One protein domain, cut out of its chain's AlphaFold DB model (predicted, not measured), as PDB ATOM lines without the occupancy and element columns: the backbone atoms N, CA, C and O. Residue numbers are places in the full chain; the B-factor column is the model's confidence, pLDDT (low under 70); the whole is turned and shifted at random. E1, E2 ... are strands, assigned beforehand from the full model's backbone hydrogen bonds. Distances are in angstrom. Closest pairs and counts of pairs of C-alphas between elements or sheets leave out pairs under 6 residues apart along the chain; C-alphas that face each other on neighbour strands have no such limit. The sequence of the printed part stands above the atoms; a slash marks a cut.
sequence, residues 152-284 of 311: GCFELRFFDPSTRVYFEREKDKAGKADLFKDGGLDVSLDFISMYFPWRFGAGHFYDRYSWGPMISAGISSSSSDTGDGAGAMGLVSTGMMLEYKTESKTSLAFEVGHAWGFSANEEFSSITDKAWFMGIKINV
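What this domain is: This is residues 152 to 284 of the 311 residues of an uncharacterized protein of Vibrio vulnificus (UniProt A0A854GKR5). The domain is a narrow closed barrel of six antiparallel strands, each bending as it winds slantwise round the barrel, with loops lengthening it at both ends. The links E1 to E2, E3 to E4 and E5 to E6 lie at one end; the links E2 to E3 and E4 to E5 lie at the other, where the printed part also begins and ends. The printed part has 133 residues, with strands E1 to E6 in chain order and no named helix: the class is all strand, and the six form a meander, each strand the antiparallel neighbour of the one before. The whole is compact, with a radius of gyration of the C-alphas of 16.1 A, and its outline is a rod spanning 55 by 23 by 23 A.

Where its parts are: E1, residues 155 to 167, begins at C-alpha 155 (32.096, 56.716, -44.004) and is 27.2 A long. E2, residues 185 to 195, is 22.9 A long. E3, residues 209 to 221, is 29.2 A long. E4, residues 232 to 245, is the longest strand by residues and measures 29.7 A. E5, residues 251 to 262, is 28.4 A long. E6, residues 272 to 283, is 28.9 A long and ends at C-alpha 283 (41.054, 47.128, -41.871). E1 bends by 90 degrees at residue 158, and E6 by 76 degrees at residue 276.

How they stand to each other: E1 and E2 form a hairpin, antiparallel at 147 degrees, with N 157 and O 193 2.8 A apart. E2 and E3 form a hairpin at 122 degrees, with N 189 and O 219 at 2.8 A. E3 and E4 form a hairpin at 160 degrees, with N 214 and O 239 at 2.8 A. E4 and E5 form a hairpin at 155 degrees; C-alphas 239 and 257 face each other at 3.7 A, and N 240 and O 256 are 2.8 A apart. E5 and E6 form a hairpin at 162 degrees, with N 253 and O 281 at 2.8 A. E6 and E1, antiparallel at 120 degrees, close the barrel, with N 165 and O 278 at 2.8 A. These N and O pairs are within hydrogen-bond range. E1 and E4, E2 and E5, and E3 and E6 are apart.

The domain as a whole: The two C-alphas farthest apart, those of Ala 174 and Gly 203, are 54.8 A apart. The printed part has no cut. The links E1 to E2, 17 residues, and E2 to E3, 13 residues, are long; E4 to E5 is tight. The mean pLDDT of the printed part is 73.9; 46 residues are under 70, among them residues 169 to 178, 200 to 208, 222 to 231 and 264 to 272.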
ATOM      1  N   GLY A 152      31.157  63.230 -36.319       52.31
ATOM      2  CA  GLY A 152      31.066  62.049 -37.156       52.31
ATOM      3  C   GLY A 152      30.689  62.341 -38.588       52.31
ATOM      4  O   GLY A 152      29.648  62.941 -38.851       52.31
ATOM      5  N   CYS A 153      31.529  61.883 -39.508       58.09
ATOM      6  CA  CYS A 153      31.257  61.924 -40.932       58.09
ATOM      7  C   CYS A 153      30.849  60.559 -41.421       58.09
ATOM      8  O   CYS A 153      31.455  59.567 -41.037       58.09
ATOM      9  N   PHE A 154      29.847  60.535 -42.289       66.62
ATOM     10  CA  PHE A 154      29.478  59.341 -43.024       66.62
ATOM     11  C   PHE A 154      30.712  58.734 -43.707       66.62
ATOM     12  O   PHE A 154      31.384  59.404 -44.492       66.62
ATOM     13  N   GLU A 155      31.011  57.476 -43.395       67.12
ATOM     14  CA  GLU A 155      32.096  56.716 -44.004       67.12
ATOM     15  C   GLU A 155      31.494  55.621 -44.886       67.12
ATOM     16  O   GLU A 155      30.780  54.737 -44.403       67.12
ATOM     17  N   LEU A 156      31.804  55.675 -46.181       64.88
ATOM     18  CA  LEU A 156      31.500  54.602 -47.118       64.88
ATOM     19  C   LEU A 156      32.741  53.722 -47.276       64.88
ATOM     20  O   LEU A 156      33.815  54.211 -47.628       64.88
ATOM     21  N   ARG A 157      32.594  52.430 -47.001       76.25
ATOM     22  CA  ARG A 157      33.668  51.437 -47.059       76.25
ATOM     23  C   ARG A 157      33.354  50.400 -48.117       76.25
ATOM     24  O   ARG A 157      32.199  50.005 -48.281       76.25
ATOM     25  N   PHE A 158      34.398  49.952 -48.797       78.69
ATOM     26  CA  PHE A 158      34.318  48.933 -49.831       78.69
ATOM     27  C   PHE A 158      35.242  47.781 -49.488       78.69
ATOM     28  O   PHE A 158      36.352  48.018 -49.014       78.69
ATOM     29  N   PHE A 159      34.794  46.560 -49.779       80.44
ATOM     30  CA  PHE A 159      35.562  45.335 -49.545       80.44
ATOM     31  C   PHE A 159      36.097  45.250 -48.109       80.44
ATOM     32  O   PHE A 159      37.292  45.094 -47.889       80.44
ATOM     33  N   ASP A 160      35.192  45.391 -47.144       82.81
ATOM     34  CA  ASP A 160      35.492  45.428 -45.717       82.81
ATOM     35  C   ASP A 160      35.368  44.009 -45.130       82.81
ATOM     36  O   ASP A 160      34.247  43.503 -44.980       82.81
ATOM     37  N   PRO A 161      36.490  43.307 -44.876       86.38
ATOM     38  CA  PRO A 161      36.455  41.940 -44.383       86.38
ATOM     39  C   PRO A 161      36.028  41.908 -42.912       86.38
ATOM     40  O   PRO A 161      36.499  42.684 -42.079       86.38
ATOM     41  N   SER A 162      35.171  40.949 -42.578       88.69
ATOM     42  CA  SER A 162      34.700  40.713 -41.217       88.69
ATOM     43  C   SER A 162      34.740  39.234 -40.880       88.69
ATOM     44  O   SER A 162      34.532  38.377 -41.733       88.69
ATOM     45  N   THR A 163      34.946  38.917 -39.612       91.44
ATOM     46  CA  THR A 163      34.679  37.579 -39.081       91.44
ATOM     47  C   THR A 163      33.558  37.694 -38.063       91.44
ATOM     48  O   THR A 163      33.661  38.503 -37.140       91.44
ATOM     49  N   ARG A 164      32.481  36.930 -38.250       89.56
ATOM     50  CA  ARG A 164      31.235  37.040 -37.482       89.56
ATOM     51  C   ARG A 164      30.874  35.695 -36.869       89.56
ATOM     52  O   ARG A 164      31.026  34.658 -37.503       89.56
ATOM     53  N   VAL A 165      30.387  35.735 -35.635       87.50
ATOM     54  CA  VAL A 165      29.696  34.622 -34.987       87.50
ATOM     55  C   VAL A 165      28.210  34.918 -35.016       87.50
ATOM     56  O   VAL A 165      27.801  35.997 -34.577       87.50
ATOM     57  N   TYR A 166      27.426  33.979 -35.536       86.38
ATOM     58  CA  TYR A 166      25.980  34.115 -35.660       86.38
ATOM     59  C   TYR A 166      25.249  33.385 -34.534       86.38
ATOM     60  O   TYR A 166      25.679  32.331 -34.073       86.38
ATOM     61  N   PHE A 167      24.148  33.980 -34.090       85.69
ATOM     62  CA  PHE A 167      23.260  33.455 -33.066       85.69
ATOM     63  C   PHE A 167      21.841  33.453 -33.611       85.69
ATOM     64  O   PHE A 167      21.219  34.512 -33.792       85.69
ATOM     65  N   GLU A 168      21.336  32.258 -33.878       75.19
ATOM     66  CA  GLU A 168      19.988  32.070 -34.377       75.19
ATOM     67  C   GLU A 168      19.032  31.842 -33.203       75.19
ATOM     68  O   GLU A 168      19.289  31.060 -32.288       75.19
ATOM     69  N   ARG A 169      17.933  32.598 -33.168       61.56
ATOM     70  CA  ARG A 169      16.998  32.579 -32.030       61.56
ATOM     71  C   ARG A 169      15.718  31.803 -32.328       61.56
ATOM     72  O   ARG A 169      14.991  31.450 -31.398       61.56
ATOM     73  N   GLU A 170      15.421  31.576 -33.602       63.62
ATOM     74  CA  GLU A 170      14.266  30.805 -34.042       63.62
ATOM     75  C   GLU A 170      14.713  29.367 -34.314       63.62
ATOM     76  O   GLU A 170      15.772  29.137 -34.872       63.62
ATOM     77  N   LYS A 171      13.925  28.377 -33.877       56.03
ATOM     78  CA  LYS A 171      14.124  27.008 -34.358       56.03
ATOM     79  C   LYS A 171      13.641  26.955 -35.795       56.03
ATOM     80  O   LYS A 171      12.469  27.265 -36.044       56.03
ATOM     81  N   ASP A 172      14.510  26.500 -36.681       58.22
ATOM     82  CA  ASP A 172      14.194  26.308 -38.083       58.22
ATOM     83  C   ASP A 172      12.866  25.584 -38.307       58.22
ATOM     84  O   ASP A 172      12.546  24.553 -37.699       58.22
ATOM     85  N   LYS A 173      12.069  26.133 -39.225       54.69
ATOM     86  CA  LYS A 173      10.874  25.447 -39.718       54.69
ATOM     87  C   LYS A 173      11.329  24.348 -40.674       54.69
ATOM     88  O   LYS A 173      12.114  24.613 -41.578       54.69
ATOM     89  N   ALA A 174      10.789  23.139 -40.511       52.72
ATOM     90  CA  ALA A 174      11.081  22.016 -41.397       52.72
ATOM     91  C   ALA A 174      10.945  22.424 -42.880       52.72
ATOM     92  O   ALA A 174       9.893  22.919 -43.287       52.72
ATOM     93  N   GLY A 175      12.012  22.225 -43.661       52.94
ATOM     94  CA  GLY A 175      12.062  22.546 -45.093       52.94
ATOM     95  C   GLY A 175      12.660  23.910 -45.460       52.94
ATOM     96  O   GLY A 175      12.643  24.257 -46.638       52.94
ATOM     97  N   LYS A 176      13.183  24.683 -44.499       59.03
ATOM     98  CA  LYS A 176      14.005  25.870 -44.779       59.03
ATOM     99  C   LYS A 176      15.493  25.518 -44.823       59.03
ATOM    100  O   LYS A 176      15.921  24.581 -44.156       59.03
ATOM    101  N   ALA A 177      16.251  26.248 -45.637       62.22
ATOM    102  CA  ALA A 177      17.704  26.153 -45.642       62.22
ATOM    103  C   ALA A 177      18.261  26.959 -44.462       62.22
ATOM    104  O   ALA A 177      18.105  28.179 -44.453       62.22
ATOM    105  N   ASP A 178      18.898  26.269 -43.516       69.56
ATOM    106  CA  ASP A 178      19.676  26.871 -42.430       69.56
ATOM    107  C   ASP A 178      20.913  27.550 -43.037       69.56
ATOM    108  O   ASP A 178      21.783  26.887 -43.623       69.56
ATOM    109  N   LEU A 179      20.954  28.884 -42.986       73.56
ATOM    110  CA  LEU A 179      22.094  29.645 -43.489       73.56
ATOM    111  C   LEU A 179      23.071  29.961 -42.360       73.56
ATOM    112  O   LEU A 179      24.278  29.988 -42.624       73.56
ATOM    113  N   PHE A 180      22.571  30.179 -41.141       76.00
ATOM    114  CA  PHE A 180      23.342  30.624 -39.988       76.00
ATOM    115  C   PHE A 180      23.453  29.549 -38.909       76.00
ATOM    116  O   PHE A 180      22.587  29.389 -38.059       76.00
ATOM    117  N   LYS A 181      24.627  28.927 -38.818       77.00
ATOM    118  CA  LYS A 181      24.920  28.008 -37.719       77.00
ATOM    119  C   LYS A 181      25.065  28.769 -36.398       77.00
ATOM    120  O   LYS A 181      25.964  29.601 -36.268       77.00
ATOM    121  N   ASP A 182      24.243  28.444 -35.399       79.19
ATOM    122  CA  ASP A 182      24.363  29.017 -34.050       79.19
ATOM    123  C   ASP A 182      25.750  28.724 -33.443       79.19
ATOM    124  O   ASP A 182      26.196  27.575 -33.358       79.19
ATOM    125  N   GLY A 183      26.467  29.783 -33.065       74.81
ATOM    126  CA  GLY A 183      27.855  29.721 -32.603       74.81
ATOM    127  C   GLY A 183      28.892  29.446 -33.702       74.81
ATOM    128  O   GLY A 183      30.077  29.300 -33.392       74.81
ATOM    129  N   GLY A 184      28.482  29.380 -34.971       76.12
ATOM    130  CA  GLY A 184      29.365  29.224 -36.124       76.12
ATOM    131  C   GLY A 184      30.197  30.481 -36.369       76.12
ATOM    132  O   GLY A 184      29.675  31.593 -36.327       76.12
ATOM    133  N   LEU A 185      31.498  30.301 -36.607       82.31
ATOM    134  CA  LEU A 185      32.410  31.377 -36.993       82.31
ATOM    135  C   LEU A 185      32.501  31.432 -38.517       82.31
ATOM    136  O   LEU A 185      33.149  30.583 -39.131       82.31
ATOM    137  N   ASP A 186      31.910  32.460 -39.105       85.25
ATOM    138  CA  ASP A 186      31.890  32.652 -40.546       85.25
ATOM    139  C   ASP A 186      32.756  33.852 -40.941       85.25
ATOM    140  O   ASP A 186      32.808  34.890 -40.269       85.25
ATOM    141  N   VAL A 187      33.440  33.711 -42.073       87.06
ATOM    142  CA  VAL A 187      34.179  34.806 -42.698       87.06
ATOM    143  C   VAL A 187      33.255  35.482 -43.698       87.06
ATOM    144  O   VAL A 187      32.698  34.833 -44.585       87.06
ATOM    145  N   SER A 188      33.117  36.797 -43.578       85.75
ATOM    146  CA  SER A 188      32.301  37.608 -44.475       85.75
ATOM    147  C   SER A 188      33.121  38.717 -45.127       85.75
ATOM    148  O   SER A 188      34.123  39.194 -44.597       85.75
ATOM    149  N   LEU A 189      32.667  39.139 -46.300       86.06
ATOM    150  CA  LEU A 189      33.180  40.295 -47.016       86.06
ATOM    151  C   LEU A 189      32.016  41.235 -47.309       86.06
ATOM    152  O   LEU A 189      31.150  40.920 -48.129       86.06
ATOM    153  N   ASP A 190      32.011  42.396 -46.660       85.31
ATOM    154  CA  ASP A 190      31.059  43.459 -46.958       85.31
ATOM    155  C   ASP A 190      31.560  44.225 -48.194       85.31
ATOM    156  O   ASP A 190      32.560  44.942 -48.147       85.31
ATOM    157  N   PHE A 191      30.879  44.083 -49.333       80.25
ATOM    158  CA  PHE A 191      31.245  44.819 -50.551       80.25
ATOM    159  C   PHE A 191      31.013  46.315 -50.396       80.25
ATOM    160  O   PHE A 191      31.763  47.114 -50.951       80.25
ATOM    161  N   ILE A 192      29.967  46.669 -49.652       76.75
ATOM    162  CA  ILE A 192      29.631  48.037 -49.299       76.75
ATOM    163  C   ILE A 192      29.209  48.079 -47.835       76.75
ATOM    164  O   ILE A 192      28.393  47.275 -47.376       76.75
ATOM    165  N   SER A 193      29.752  49.038 -47.100       80.25
ATOM    166  CA  SER A 193      29.332  49.341 -45.741       80.25
ATOM    167  C   SER A 193      29.235  50.846 -45.562       80.25
ATOM    168  O   SER A 193      30.145  51.595 -45.906       80.25
ATOM    169  N   MET A 194      28.100  51.280 -45.038       77.44
ATOM    170  CA  MET A 194      27.889  52.612 -44.508       77.44
ATOM    171  C   MET A 194      28.118  52.579 -43.011       77.44
ATOM    172  O   MET A 194      27.452  51.820 -42.308       77.44
ATOM    173  N   TYR A 195      28.992  53.446 -42.522       82.81
ATOM    174  CA  TYR A 195      29.227  53.631 -41.101       82.81
ATOM    175  C   TYR A 195      29.078  55.102 -40.731       82.81
ATOM    176  O   TYR A 195      29.605  55.984 -41.407       82.81
ATOM    177  N   PHE A 196      28.368  55.365 -39.638       81.88
ATOM    178  CA  PHE A 196      28.247  56.694 -39.052       81.88
ATOM    179  C   PHE A 196      29.048  56.737 -37.740       81.88
ATOM    180  O   PHE A 196      28.475  56.503 -36.677       81.88
ATOM    181  N   PRO A 197      30.368  56.994 -37.788       78.19
ATOM    182  CA  PRO A 197      31.222  57.071 -36.608       78.19
ATOM    183  C   PRO A 197      30.854  58.267 -35.741       78.19
ATOM    184  O   PRO A 197      31.139  59.396 -36.108       78.19
ATOM    185  N   TRP A 198      30.310  58.039 -34.559       75.00
ATOM    186  CA  TRP A 198      30.251  59.027 -33.491       75.00
ATOM    187  C   TRP A 198      31.537  58.972 -32.669       75.00
ATOM    188  O   TRP A 198      31.913  57.936 -32.119       75.00
ATOM    189  N   ARG A 199      32.227  60.103 -32.592       71.12
ATOM    190  CA  ARG A 199      33.462  60.319 -31.836       71.12
ATOM    191  C   ARG A 199      33.178  61.275 -30.687       71.12
ATOM    192  O   ARG A 199      32.356  62.179 -30.828       71.12
ATOM    193  N   PHE A 200      33.849  61.067 -29.558       55.84
ATOM    194  CA  PHE A 200      33.702  61.902 -28.367       55.84
ATOM    195  C   PHE A 200      34.976  62.701 -28.108       55.84
ATOM    196  O   PHE A 200      36.009  62.098 -27.850       55.84
ATOM    197  N   GLY A 201      34.881  64.031 -28.058       44.03
ATOM    198  CA  GLY A 201      35.989  64.907 -27.653       44.03
ATOM    199  C   GLY A 201      36.816  65.483 -28.809       44.03
ATOM    200  O   GLY A 201      36.660  65.097 -29.965       44.03
ATOM    201  N   ALA A 202      37.683  66.445 -28.479       39.88
ATOM    202  CA  ALA A 202      38.541  67.153 -29.427       39.88
ATOM    203  C   ALA A 202      39.985  66.626 -29.364       39.88
ATOM    204  O   ALA A 202      40.594  66.601 -28.291       39.88
ATOM    205  N   GLY A 203      40.544  66.257 -30.519       41.19
ATOM    206  CA  GLY A 203      41.976  66.026 -30.708       41.19
ATOM    207  C   GLY A 203      42.356  64.611 -31.149       41.19
ATOM    208  O   GLY A 203      41.643  63.636 -30.917       41.19
ATOM    209  N   HIS A 204      43.568  64.510 -31.697       36.25
ATOM    210  CA  HIS A 204      44.209  63.318 -32.282       36.25
ATOM    211  C   HIS A 204      44.237  62.059 -31.375       36.25
ATOM    212  O   HIS A 204      44.535  60.950 -31.832       36.25
ATOM    213  N   PHE A 205      43.969  62.236 -30.075       34.94
ATOM    214  CA  PHE A 205      43.853  61.183 -29.061       34.94
ATOM    215  C   PHE A 205      42.450  60.560 -28.991       34.94
ATOM    216  O   PHE A 205      42.329  59.359 -28.757       34.94
ATOM    217  N   TYR A 206      41.404  61.361 -29.204       44.69
ATOM    218  CA  TYR A 206      40.002  60.955 -29.104       44.69
ATOM    219  C   TYR A 206      39.421  60.488 -30.446       44.69
ATOM    220  O   TYR A 206      38.539  59.633 -30.461       44.69
ATOM    221  N   ASP A 207      39.993  60.935 -31.569       58.72
ATOM    222  CA  ASP A 207      39.596  60.507 -32.922       58.72
ATOM    223  C   ASP A 207      39.845  59.023 -33.211       58.72
ATOM    224  O   ASP A 207      39.297  58.464 -34.167       58.72
ATOM    225  N   ARG A 208      40.674  58.374 -32.383       68.88
ATOM    226  CA  ARG A 208      40.992  56.952 -32.519       68.88
ATOM    227  C   ARG A 208      39.810  56.069 -32.180       68.88
ATOM    228  O   ARG A 208      39.726  54.993 -32.746       68.88
ATOM    229  N   TYR A 209      38.919  56.493 -31.289       76.94
ATOM    230  CA  TYR A 209      37.746  55.706 -30.925       76.94
ATOM    231  C   TYR A 209      36.504  56.299 -31.576       76.94
ATOM    232  O   TYR A 209      36.174  57.467 -31.371       76.94
ATOM    233  N   SER A 210      35.777  55.479 -32.323       81.81
ATOM    234  CA  SER A 210      34.456  55.834 -32.829       81.81
ATOM    235  C   SER A 210      33.472  54.717 -32.564       81.81
ATOM    236  O   SER A 210      33.829  53.547 -32.535       81.81
ATOM    237  N   TRP A 211      32.208  55.058 -32.388       85.94
ATOM    238  CA  TRP A 211      31.138  54.080 -32.288       85.94
ATOM    239  C   TRP A 211      29.929  54.588 -33.052       85.94
ATOM    240  O   TRP A 211      29.757  55.788 -33.180       85.94
ATOM    241  N   GLY A 212      29.074  53.723 -33.565       85.31
ATOM    242  CA  GLY A 212      27.859  54.209 -34.204       85.31
ATOM    243  C   GLY A 212      27.192  53.182 -35.089       85.31
ATOM    244  O   GLY A 212      27.662  52.043 -35.181       85.31
ATOM    245  N   PRO A 213      26.076  53.568 -35.719       89.06
ATOM    246  CA  PRO A 213      25.309  52.651 -36.528       89.06
ATOM    247  C   PRO A 213      26.040  52.341 -37.833       89.06
ATOM    248  O   PRO A 213      26.696  53.200 -38.433       89.06
ATOM    249  N   MET A 214      25.875  51.107 -38.289       89.94
ATOM    250  CA  MET A 214      26.349  50.647 -39.581       89.94
ATOM    251  C   MET A 214      25.269  49.876 -40.331       89.94
ATOM    252  O   MET A 214      24.436  49.196 -39.733       89.94
ATOM    253  N   ILE A 215      25.317  49.965 -41.656       85.75
ATOM    254  CA  ILE A 215      24.523  49.155 -42.577       85.75
ATOM    255  C   ILE A 215      25.489  48.613 -43.623       85.75
ATOM    256  O   ILE A 215      26.293  49.370 -44.163       85.75
ATOM    257  N   SER A 216      25.434  47.324 -43.926       85.62
ATOM    258  CA  SER A 216      26.304  46.726 -44.934       85.62
ATOM    259  C   SER A 216      25.601  45.671 -45.768       85.62
ATOM    260  O   SER A 216      24.547  45.148 -45.403       85.62
ATOM    261  N   ALA A 217      26.186  45.397 -46.929       84.00
ATOM    262  CA  ALA A 217      25.770  44.319 -47.801       84.00
ATOM    263  C   ALA A 217      27.003  43.596 -48.354       84.00
ATOM    264  O   ALA A 217      27.988  44.225 -48.754       84.00
ATOM    265  N   GLY A 218      26.951  42.269 -48.362       87.06
ATOM    266  CA  GLY A 218      28.131  41.439 -48.554       87.06
ATOM    267  C   GLY A 218      27.822  39.980 -48.841       87.06
ATOM    268  O   GLY A 218      26.707  39.622 -49.225       87.06
ATOM    269  N   ILE A 219      28.838  39.147 -48.652       85.50
ATOM    270  CA  ILE A 219      28.746  37.687 -48.710       85.50
ATOM    271  C   ILE A 219      29.392  37.065 -47.476       85.50
ATOM    272  O   ILE A 219      30.377  37.601 -46.977       85.50
ATOM    273  N   SER A 220      28.865  35.934 -47.012       84.44
ATOM    274  CA  SER A 220      29.478  35.100 -45.967       84.44
ATOM    275  C   SER A 220      29.793  33.717 -46.500       84.44
ATOM    276  O   SER A 220      29.062  33.195 -47.347       84.44
ATOM    277  N   SER A 221      30.812  33.077 -45.937       81.25
ATOM    278  CA  SER A 221      30.869  31.617 -45.920       81.25
ATOM    279  C   SER A 221      29.688  31.076 -45.115       81.25
ATOM    280  O   SER A 221      29.435  31.586 -44.030       81.25
ATOM    281  N   SER A 222      28.990  30.055 -45.609       68.50
ATOM    282  CA  SER A 222      28.074  29.274 -44.775       68.50
ATOM    283  C   SER A 222      28.827  28.077 -44.203       68.50
ATOM    284  O   SER A 222      29.446  27.319 -44.952       68.50
ATOM    285  N   SER A 223      28.787  27.916 -42.881       59.19
ATOM    286  CA  SER A 223      29.317  26.749 -42.163       59.19
ATOM    287  C   SER A 223      28.269  25.640 -41.961       59.19
ATOM    288  O   SER A 223      28.464  24.745 -41.129       59.19
ATOM    289  N   SER A 224      27.150  25.689 -42.700       56.50
ATOM    290  CA  SER A 224      26.020  24.775 -42.520       56.50
ATOM    291  C   SER A 224      26.352  23.330 -42.910       56.50
ATOM    292  O   SER A 224      27.057  23.061 -43.882       56.50
ATOM    293  N   ASP A 225      25.777  22.383 -42.160       50.66
ATOM    294  CA  ASP A 225      25.783  20.941 -42.453       50.66
ATOM    295  C   ASP A 225      24.721  20.591 -43.521       50.66
ATOM    296  O   ASP A 225      24.095  19.529 -43.492       50.66
ATOM    297  N   THR A 226      24.469  21.505 -44.464       46.66
ATOM    298  CA  THR A 226      23.597  21.219 -45.602       46.66
ATOM    299  C   THR A 226      24.337  20.237 -46.506       46.66
ATOM    300  O   THR A 226      25.400  20.532 -47.044       46.66
ATOM    301  N   GLY A 227      23.804  19.020 -46.615       40.81
ATOM    302  CA  GLY A 227      24.420  17.868 -47.285       40.81
ATOM    303  C   GLY A 227      24.710  18.011 -48.785       40.81
ATOM    304  O   GLY A 227      24.975  17.001 -49.420       40.81
ATOM    305  N   ASP A 228      24.700  19.222 -49.338       41.81
ATOM    306  CA  ASP A 228      25.116  19.547 -50.697       41.81
ATOM    307  C   ASP A 228      25.817  20.916 -50.709       41.81
ATOM    308  O   ASP A 228      25.199  21.954 -50.928       41.81
ATOM    309  N   GLY A 229      27.135  20.897 -50.491       43.84
ATOM    310  CA  GLY A 229      28.060  21.977 -50.844       43.84
ATOM    311  C   GLY A 229      27.925  23.270 -50.034       43.84
ATOM    312  O   GLY A 229      27.045  24.084 -50.285       43.84
ATOM    313  N   ALA A 230      28.902  23.521 -49.156       48.09
ATOM    314  CA  ALA A 230      29.114  24.805 -48.489       48.09
ATOM    315  C   ALA A 230      29.080  25.975 -49.498       48.09
ATOM    316  O   ALA A 230      30.043  26.233 -50.225       48.09
ATOM    317  N   GLY A 231      27.935  26.651 -49.584       59.41
ATOM    318  CA  GLY A 231      27.694  27.754 -50.506       59.41
ATOM    319  C   GLY A 231      27.982  29.104 -49.859       59.41
ATOM    320  O   GLY A 231      27.772  29.297 -48.662       59.41
ATOM    321  N   ALA A 232      28.440  30.071 -50.654       70.38
ATOM    322  CA  ALA A 232      28.473  31.463 -50.219       70.38
ATOM    323  C   ALA A 232      27.036  31.994 -50.089       70.38
ATOM    324  O   ALA A 232      26.242  31.871 -51.026       70.38
ATOM    325  N   MET A 233      26.712  32.614 -48.956       77.56
ATOM    326  CA  MET A 233      25.427  33.284 -48.747       77.56
ATOM    327  C   MET A 233      25.556  34.779 -49.042       77.56
ATOM    328  O   MET A 233      26.575  35.391 -48.726       77.56
ATOM    329  N   GLY A 234      24.522  35.384 -49.625       80.50
ATOM    330  CA  GLY A 234      24.397  36.840 -49.656       80.50
ATOM    331  C   GLY A 234      23.963  37.361 -48.290       80.50
ATOM    332  O   GLY A 234      23.144  36.730 -47.629       80.50
ATOM    333  N   LEU A 235      24.485  38.516 -47.886       85.00
ATOM    334  CA  LEU A 235      24.194  39.145 -46.603       85.00
ATOM    335  C   LEU A 235      23.734  40.587 -46.781       85.00
ATOM    336  O   LEU A 235      24.318  41.356 -47.546       85.00
ATOM    337  N   VAL A 236      22.740  40.970 -45.987       87.19
ATOM    338  CA  VAL A 236      22.477  42.364 -45.626       87.19
ATOM    339  C   VAL A 236      22.506  42.449 -44.108       87.19
ATOM    340  O   VAL A 236      21.888  41.625 -43.440       87.19
ATOM    341  N   SER A 237      23.206  43.430 -43.553       89.44
ATOM    342  CA  SER A 237      23.383  43.582 -42.109       89.44
ATOM    343  C   SER A 237      23.165  45.018 -41.660       89.44
ATOM    344  O   SER A 237      23.478  45.974 -42.364       89.44
ATOM    345  N   THR A 238      22.632  45.162 -40.452       92.06
ATOM    346  CA  THR A 238      22.548  46.432 -39.729       92.06
ATOM    347  C   THR A 238      23.017  46.215 -38.301       92.06
ATOM    348  O   THR A 238      22.808  45.140 -37.738       92.06
ATOM    349  N   GLY A 239      23.655  47.205 -37.697       92.12
ATOM    350  CA  GLY A 239      24.167  47.045 -36.348       92.12
ATOM    351  C   GLY A 239      24.859  48.275 -35.805       92.12
ATOM    352  O   GLY A 239      24.777  49.365 -36.367       92.12
ATOM    353  N   MET A 240      25.545  48.067 -34.693       93.50
ATOM    354  CA  MET A 240      26.419  49.035 -34.053       93.50
ATOM    355  C   MET A 240      27.857  48.555 -34.195       93.50
ATOM    356  O   MET A 240      28.148  47.384 -33.954       93.50
ATOM    357  N   MET A 241      28.753  49.469 -34.543       92.56
ATOM    358  CA  MET A 241      30.182  49.200 -34.639       92.56
ATOM    359  C   MET A 241      30.946  50.130 -33.710       92.56
ATOM    360  O   MET A 241      30.751  51.344 -33.765       92.56
ATOM    361  N   LEU A 242      31.817  49.558 -32.884       91.19
ATOM    362  CA  LEU A 242      32.831  50.241 -32.090       91.19
ATOM    363  C   LEU A 242      34.181  50.021 -32.770       91.19
ATOM    364  O   LEU A 242      34.626  48.890 -32.902       91.19
ATOM    365  N   GLU A 243      34.842  51.086 -33.188       89.88
ATOM    366  CA  GLU A 243      36.094  51.047 -33.927       89.88
ATOM    367  C   GLU A 243      37.208  51.783 -33.185       89.88
ATOM    368  O   GLU A 243      37.009  52.858 -32.617       89.88
ATOM    369  N   TYR A 244      38.399  51.197 -33.251       86.62
ATOM    370  CA  TYR A 244      39.660  51.801 -32.875       86.62
ATOM    371  C   TYR A 244      40.559  51.965 -34.109       86.62
ATOM    372  O   TYR A 244      40.938  50.977 -34.738       86.62
ATOM    373  N   LYS A 245      40.927  53.204 -34.450       81.75
ATOM    374  CA  LYS A 245      41.880  53.556 -35.511       81.75
ATOM    375  C   LYS A 245      43.257  53.855 -34.911       81.75
ATOM    376  O   LYS A 245      43.405  54.684 -34.014       81.75
ATOM    377  N   THR A 246      44.279  53.191 -35.431       71.56
ATOM    378  CA  THR A 246      45.693  53.451 -35.116       71.56
ATOM    379  C   THR A 246      46.232  54.636 -35.926       71.56
ATOM    380  O   THR A 246      45.619  55.074 -36.900       71.56
ATOM    381  N   GLU A 247      47.416  55.139 -35.564       65.62
ATOM    382  CA  GLU A 247      48.108  56.204 -36.315       65.62
ATOM    383  C   GLU A 247      48.421  55.803 -37.765       65.62
ATOM    384  O   GLU A 247      48.401  56.648 -38.655       65.62
ATOM    385  N   SER A 248      48.635  54.511 -38.029       64.75
ATOM    386  CA  SER A 248      48.929  53.974 -39.362       64.75
ATOM    387  C   SER A 248      47.689  53.797 -40.245       64.75
ATOM    388  O   SER A 248      47.764  53.098 -41.250       64.75
ATOM    389  N   LYS A 249      46.538  54.383 -39.876       67.44
ATOM    390  CA  LYS A 249      45.218  54.193 -40.513       67.44
ATOM    391  C   LYS A 249      44.691  52.746 -40.479       67.44
ATOM    392  O   LYS A 249      43.624  52.486 -41.026       67.44
ATOM    393  N   THR A 250      45.380  51.817 -39.813       78.81
ATOM    394  CA  THR A 250      44.851  50.478 -39.511       78.81
ATOM    395  C   THR A 250      43.720  50.615 -38.502       78.81
ATOM    396  O   THR A 250      43.883  51.346 -37.519       78.81
ATOM    397  N   SER A 251      42.607  49.910 -38.699       84.56
ATOM    398  CA  SER A 251      41.510  49.890 -37.735       84.56
ATOM    399  C   SER A 251      41.136  48.483 -37.286       84.56
ATOM    400  O   SER A 251      41.197  47.519 -38.048       84.56
ATOM    401  N   LEU A 252      40.775  48.383 -36.010       89.19
ATOM    402  CA  LEU A 252      40.162  47.215 -35.395       89.19
ATOM    403  C   LEU A 252      38.762  47.628 -34.962       89.19
ATOM    404  O   LEU A 252      38.622  48.580 -34.196       89.19
ATOM    405  N   ALA A 253      37.737  46.922 -35.418       91.94
ATOM    406  CA  ALA A 253      36.372  47.200 -35.014       91.94
ATOM    407  C   ALA A 253      35.677  45.959 -34.471       91.94
ATOM    408  O   ALA A 253      35.889  44.846 -34.944       91.94
ATOM    409  N   PHE A 254      34.836  46.182 -33.476       94.06
ATOM    410  CA  PHE A 254      33.897  45.221 -32.938       94.06
ATOM    411  C   PHE A 254      32.492  45.620 -33.390       94.06
ATOM    412  O   PHE A 254      32.097  46.778 -33.244       94.06
ATOM    413  N   GLU A 255      31.733  44.675 -33.927       94.44
ATOM    414  CA  GLU A 255      30.371  44.902 -34.403       94.44
ATOM    415  C   GLU A 255      29.382  43.963 -33.715       94.44
ATOM    416  O   GLU A 255      29.678  42.802 -33.437       94.44
ATOM    417  N   VAL A 256      28.185  44.475 -33.453       94.88
ATOM    418  CA  VAL A 256      27.038  43.682 -33.017       94.88
ATOM    419  C   VAL A 256      25.820  44.122 -33.804       94.88
ATOM    420  O   VAL A 256      25.577  45.320 -33.978       94.88
ATOM    421  N   GLY A 257      25.045  43.171 -34.302       93.62
ATOM    422  CA  GLY A 257      23.949  43.520 -35.182       93.62
ATOM    423  C   GLY A 257      23.047  42.365 -35.544       93.62
ATOM    424  O   GLY A 257      23.061  41.304 -34.926       93.62
ATOM    425  N   HIS A 258      22.245  42.623 -36.564       91.81
ATOM    426  CA  HIS A 258      21.296  41.695 -37.132       91.81
ATOM    427  C   HIS A 258      21.579  41.543 -38.627       91.81
ATOM    428  O   HIS A 258      21.759  42.538 -39.337       91.81
ATOM    429  N   ALA A 259      21.614  40.303 -39.099       89.19
ATOM    430  CA  ALA A 259      21.862  39.953 -40.488       89.19
ATOM    431  C   ALA A 259      20.659  39.235 -41.103       89.19
ATOM    432  O   ALA A 259      19.915  38.526 -40.426       89.19
ATOM    433  N   TRP A 260      20.487  39.434 -42.405       87.25
ATOM    434  CA  TRP A 260      19.575  38.693 -43.265       87.25
ATOM    435  C   TRP A 260      20.407  37.954 -44.308       87.25
ATOM    436  O   TRP A 260      21.127  38.586 -45.087       87.25
ATOM    437  N   GLY A 261      20.319  36.627 -44.285       81.94
ATOM    438  CA  GLY A 261      20.986  35.723 -45.211       81.94
ATOM    439  C   GLY A 261      20.096  35.400 -46.405       81.94
ATOM    440  O   GLY A 261      18.877  35.282 -46.269       81.94
ATOM    441  N   PHE A 262      20.710  35.260 -47.578       78.31
ATOM    442  CA  PHE A 262      20.042  34.881 -48.821       78.31
ATOM    443  C   PHE A 262      20.857  33.797 -49.539       78.31
ATOM    444  O   PHE A 262      21.984  34.046 -49.977       78.31
ATOM    445  N   SER A 263      20.284  32.604 -49.694       71.81
ATOM    446  CA  SER A 263      20.838  31.520 -50.523       71.81
ATOM    447  C   SER A 263      20.544  31.716 -52.026       71.81
ATOM    448  O   SER A 263      19.771  32.583 -52.438       71.81
ATOM    449  N   ALA A 264      21.226  30.954 -52.884       59.22
ATOM    450  CA  ALA A 264      21.048  30.984 -54.336       59.22
ATOM    451  C   ALA A 264      19.977  30.003 -54.866       59.22
ATOM    452  O   ALA A 264      19.687  30.057 -56.063       59.22
ATOM    453  N   ASN A 265      19.379  29.159 -54.012       52.97
ATOM    454  CA  ASN A 265      18.502  28.052 -54.421       52.97
ATOM    455  C   ASN A 265      17.016  28.306 -54.039       52.97
ATOM    456  O   ASN A 265      16.644  28.102 -52.893       52.97
ATOM    457  N   GLU A 266      16.228  28.775 -55.022       37.75
ATOM    458  CA  GLU A 266      14.745  28.838 -55.215       37.75
ATOM    459  C   GLU A 266      13.727  29.257 -54.099       37.75
ATOM    460  O   GLU A 266      13.800  28.869 -52.942       37.75
ATOM    461  N   GLU A 267      12.750  30.085 -54.533       44.06
ATOM    462  CA  GLU A 267      11.639  30.810 -53.849       44.06
ATOM    463  C   GLU A 267      11.937  31.776 -52.670       44.06
ATOM    464  O   GLU A 267      12.292  31.410 -51.558       44.06
ATOM    465  N   PHE A 268      11.706  33.083 -52.886       47.53
ATOM    466  CA  PHE A 268      12.113  34.197 -51.999       47.53
ATOM    467  C   PHE A 268      11.619  34.096 -50.536       47.53
ATOM    468  O   PHE A 268      12.223  34.682 -49.636       47.53
ATOM    469  N   SER A 269      10.529  33.367 -50.285       49.59
ATOM    470  CA  SER A 269       9.942  33.158 -48.953       49.59
ATOM    471  C   SER A 269      10.570  31.996 -48.166       49.59
ATOM    472  O   SER A 269      10.443  31.975 -46.939       49.59
ATOM    473  N   SER A 270      11.263  31.064 -48.832       51.47
ATOM    474  CA  SER A 270      11.999  29.938 -48.227       51.47
ATOM    475  C   SER A 270      13.514  30.160 -48.135       51.47
ATOM    476  O   SER A 270      14.184  29.384 -47.463       51.47
ATOM    477  N   ILE A 271      14.046  31.219 -48.764       56.97
ATOM    478  CA  ILE A 271      15.495  31.489 -48.888       56.97
ATOM    479  C   ILE A 271      16.046  32.462 -47.823       56.97
ATOM    480  O   ILE A 271      17.257  32.676 -47.744       56.97
ATOM    481  N   THR A 272      15.179  33.113 -47.044       68.75
ATOM    482  CA  THR A 272      15.605  34.145 -46.089       68.75
ATOM    483  C   THR A 272      15.718  33.609 -44.676       68.75
ATOM    484  O   THR A 272      14.730  33.155 -44.093       68.75
ATOM    485  N   ASP A 273      16.916  33.763 -44.131       74.88
ATOM    486  CA  ASP A 273      17.255  33.427 -42.757       74.88
ATOM    487  C   ASP A 273      17.776  34.672 -42.018       74.88
ATOM    488  O   ASP A 273      18.176  35.663 -42.648       74.88
ATOM    489  N   LYS A 274      17.694  34.685 -40.688       85.12
ATOM    490  CA  LYS A 274      17.957  35.844 -39.837       85.12
ATOM    491  C   LYS A 274      18.717  35.440 -38.589       85.12
ATOM    492  O   LYS A 274      18.213  34.682 -37.771       85.12
ATOM    493  N   ALA A 275      19.844  36.096 -38.358       86.38
ATOM    494  CA  ALA A 275      20.628  35.873 -37.155       86.38
ATOM    495  C   ALA A 275      21.094  37.186 -36.531       86.38
ATOM    496  O   ALA A 275      21.349  38.185 -37.214       86.38
ATOM    497  N   TRP A 276      21.238  37.162 -35.209       91.12
ATOM    498  CA  TRP A 276      22.068  38.141 -34.521       91.12
ATOM    499  C   TRP A 276      23.526  37.783 -34.751       91.12
ATOM    500  O   TRP A 276      23.857  36.611 -34.881       91.12
ATOM    501  N   PHE A 277      24.408  38.772 -34.792       91.69
ATOM    502  CA  PHE A 277      25.832  38.506 -34.917       91.69
ATOM    503  C   PHE A 277      26.659  39.366 -33.980       91.69
ATOM    504  O   PHE A 277      26.280  40.485 -33.630       91.69
ATOM    505  N   MET A 278      27.821  38.831 -33.628       94.25
ATOM    506  CA  MET A 278      28.935  39.567 -33.046       94.25
ATOM    507  C   MET A 278      30.150  39.337 -33.935       94.25
ATOM    508  O   MET A 278      30.420  38.201 -34.318       94.25
ATOM    509  N   GLY A 279      30.875  40.390 -34.286       92.44
ATOM    510  CA  GLY A 279      31.960  40.292 -35.249       92.44
ATOM    511  C   GLY A 279      33.144  41.183 -34.938       92.44
ATOM    512  O   GLY A 279      33.071  42.109 -34.129       92.44
ATOM    513  N   ILE A 280      34.246  40.873 -35.609       91.75
ATOM    514  CA  ILE A 280      35.470  41.664 -35.604       91.75
ATOM    515  C   ILE A 280      35.813  42.011 -37.051       91.75
ATOM    516  O   ILE A 280      35.807  41.146 -37.930       91.75
ATOM    517  N   LYS A 281      36.144  43.279 -37.283       91.12
ATOM    518  CA  LYS A 281      36.667  43.791 -38.549       91.12
ATOM    519  C   LYS A 281      38.087  44.279 -38.349       91.12
ATOM    520  O   LYS A 281      38.384  44.954 -37.361       91.12
ATOM    521  N   ILE A 282      38.956  43.944 -39.291       85.19
ATOM    522  CA  ILE A 282      40.335  44.421 -39.314       85.19
ATOM    523  C   ILE A 282      40.548  45.072 -40.669       85.19
ATOM    524  O   ILE A 282      40.560  44.392 -41.693       85.19
ATOM    525  N   ASN A 283      40.728  46.388 -40.667       81.62
ATOM    526  CA  ASN A 283      41.054  47.128 -41.871       81.62
ATOM    527  C   ASN A 283      42.539  47.471 -41.851       81.62
ATOM    528  O   ASN A 283      43.012  48.203 -40.978       81.62
ATOM    529  N   VAL A 284      43.282  46.927 -42.811       77.19
ATOM    530  CA  VAL A 284      44.683  47.272 -43.028       77.19
ATOM    531  C   VAL A 284      44.741  48.090 -44.312       77.19
ATOM    532  O   VAL A 284      44.435  47.539 -45.373       77.19
TER     533      VAL A 284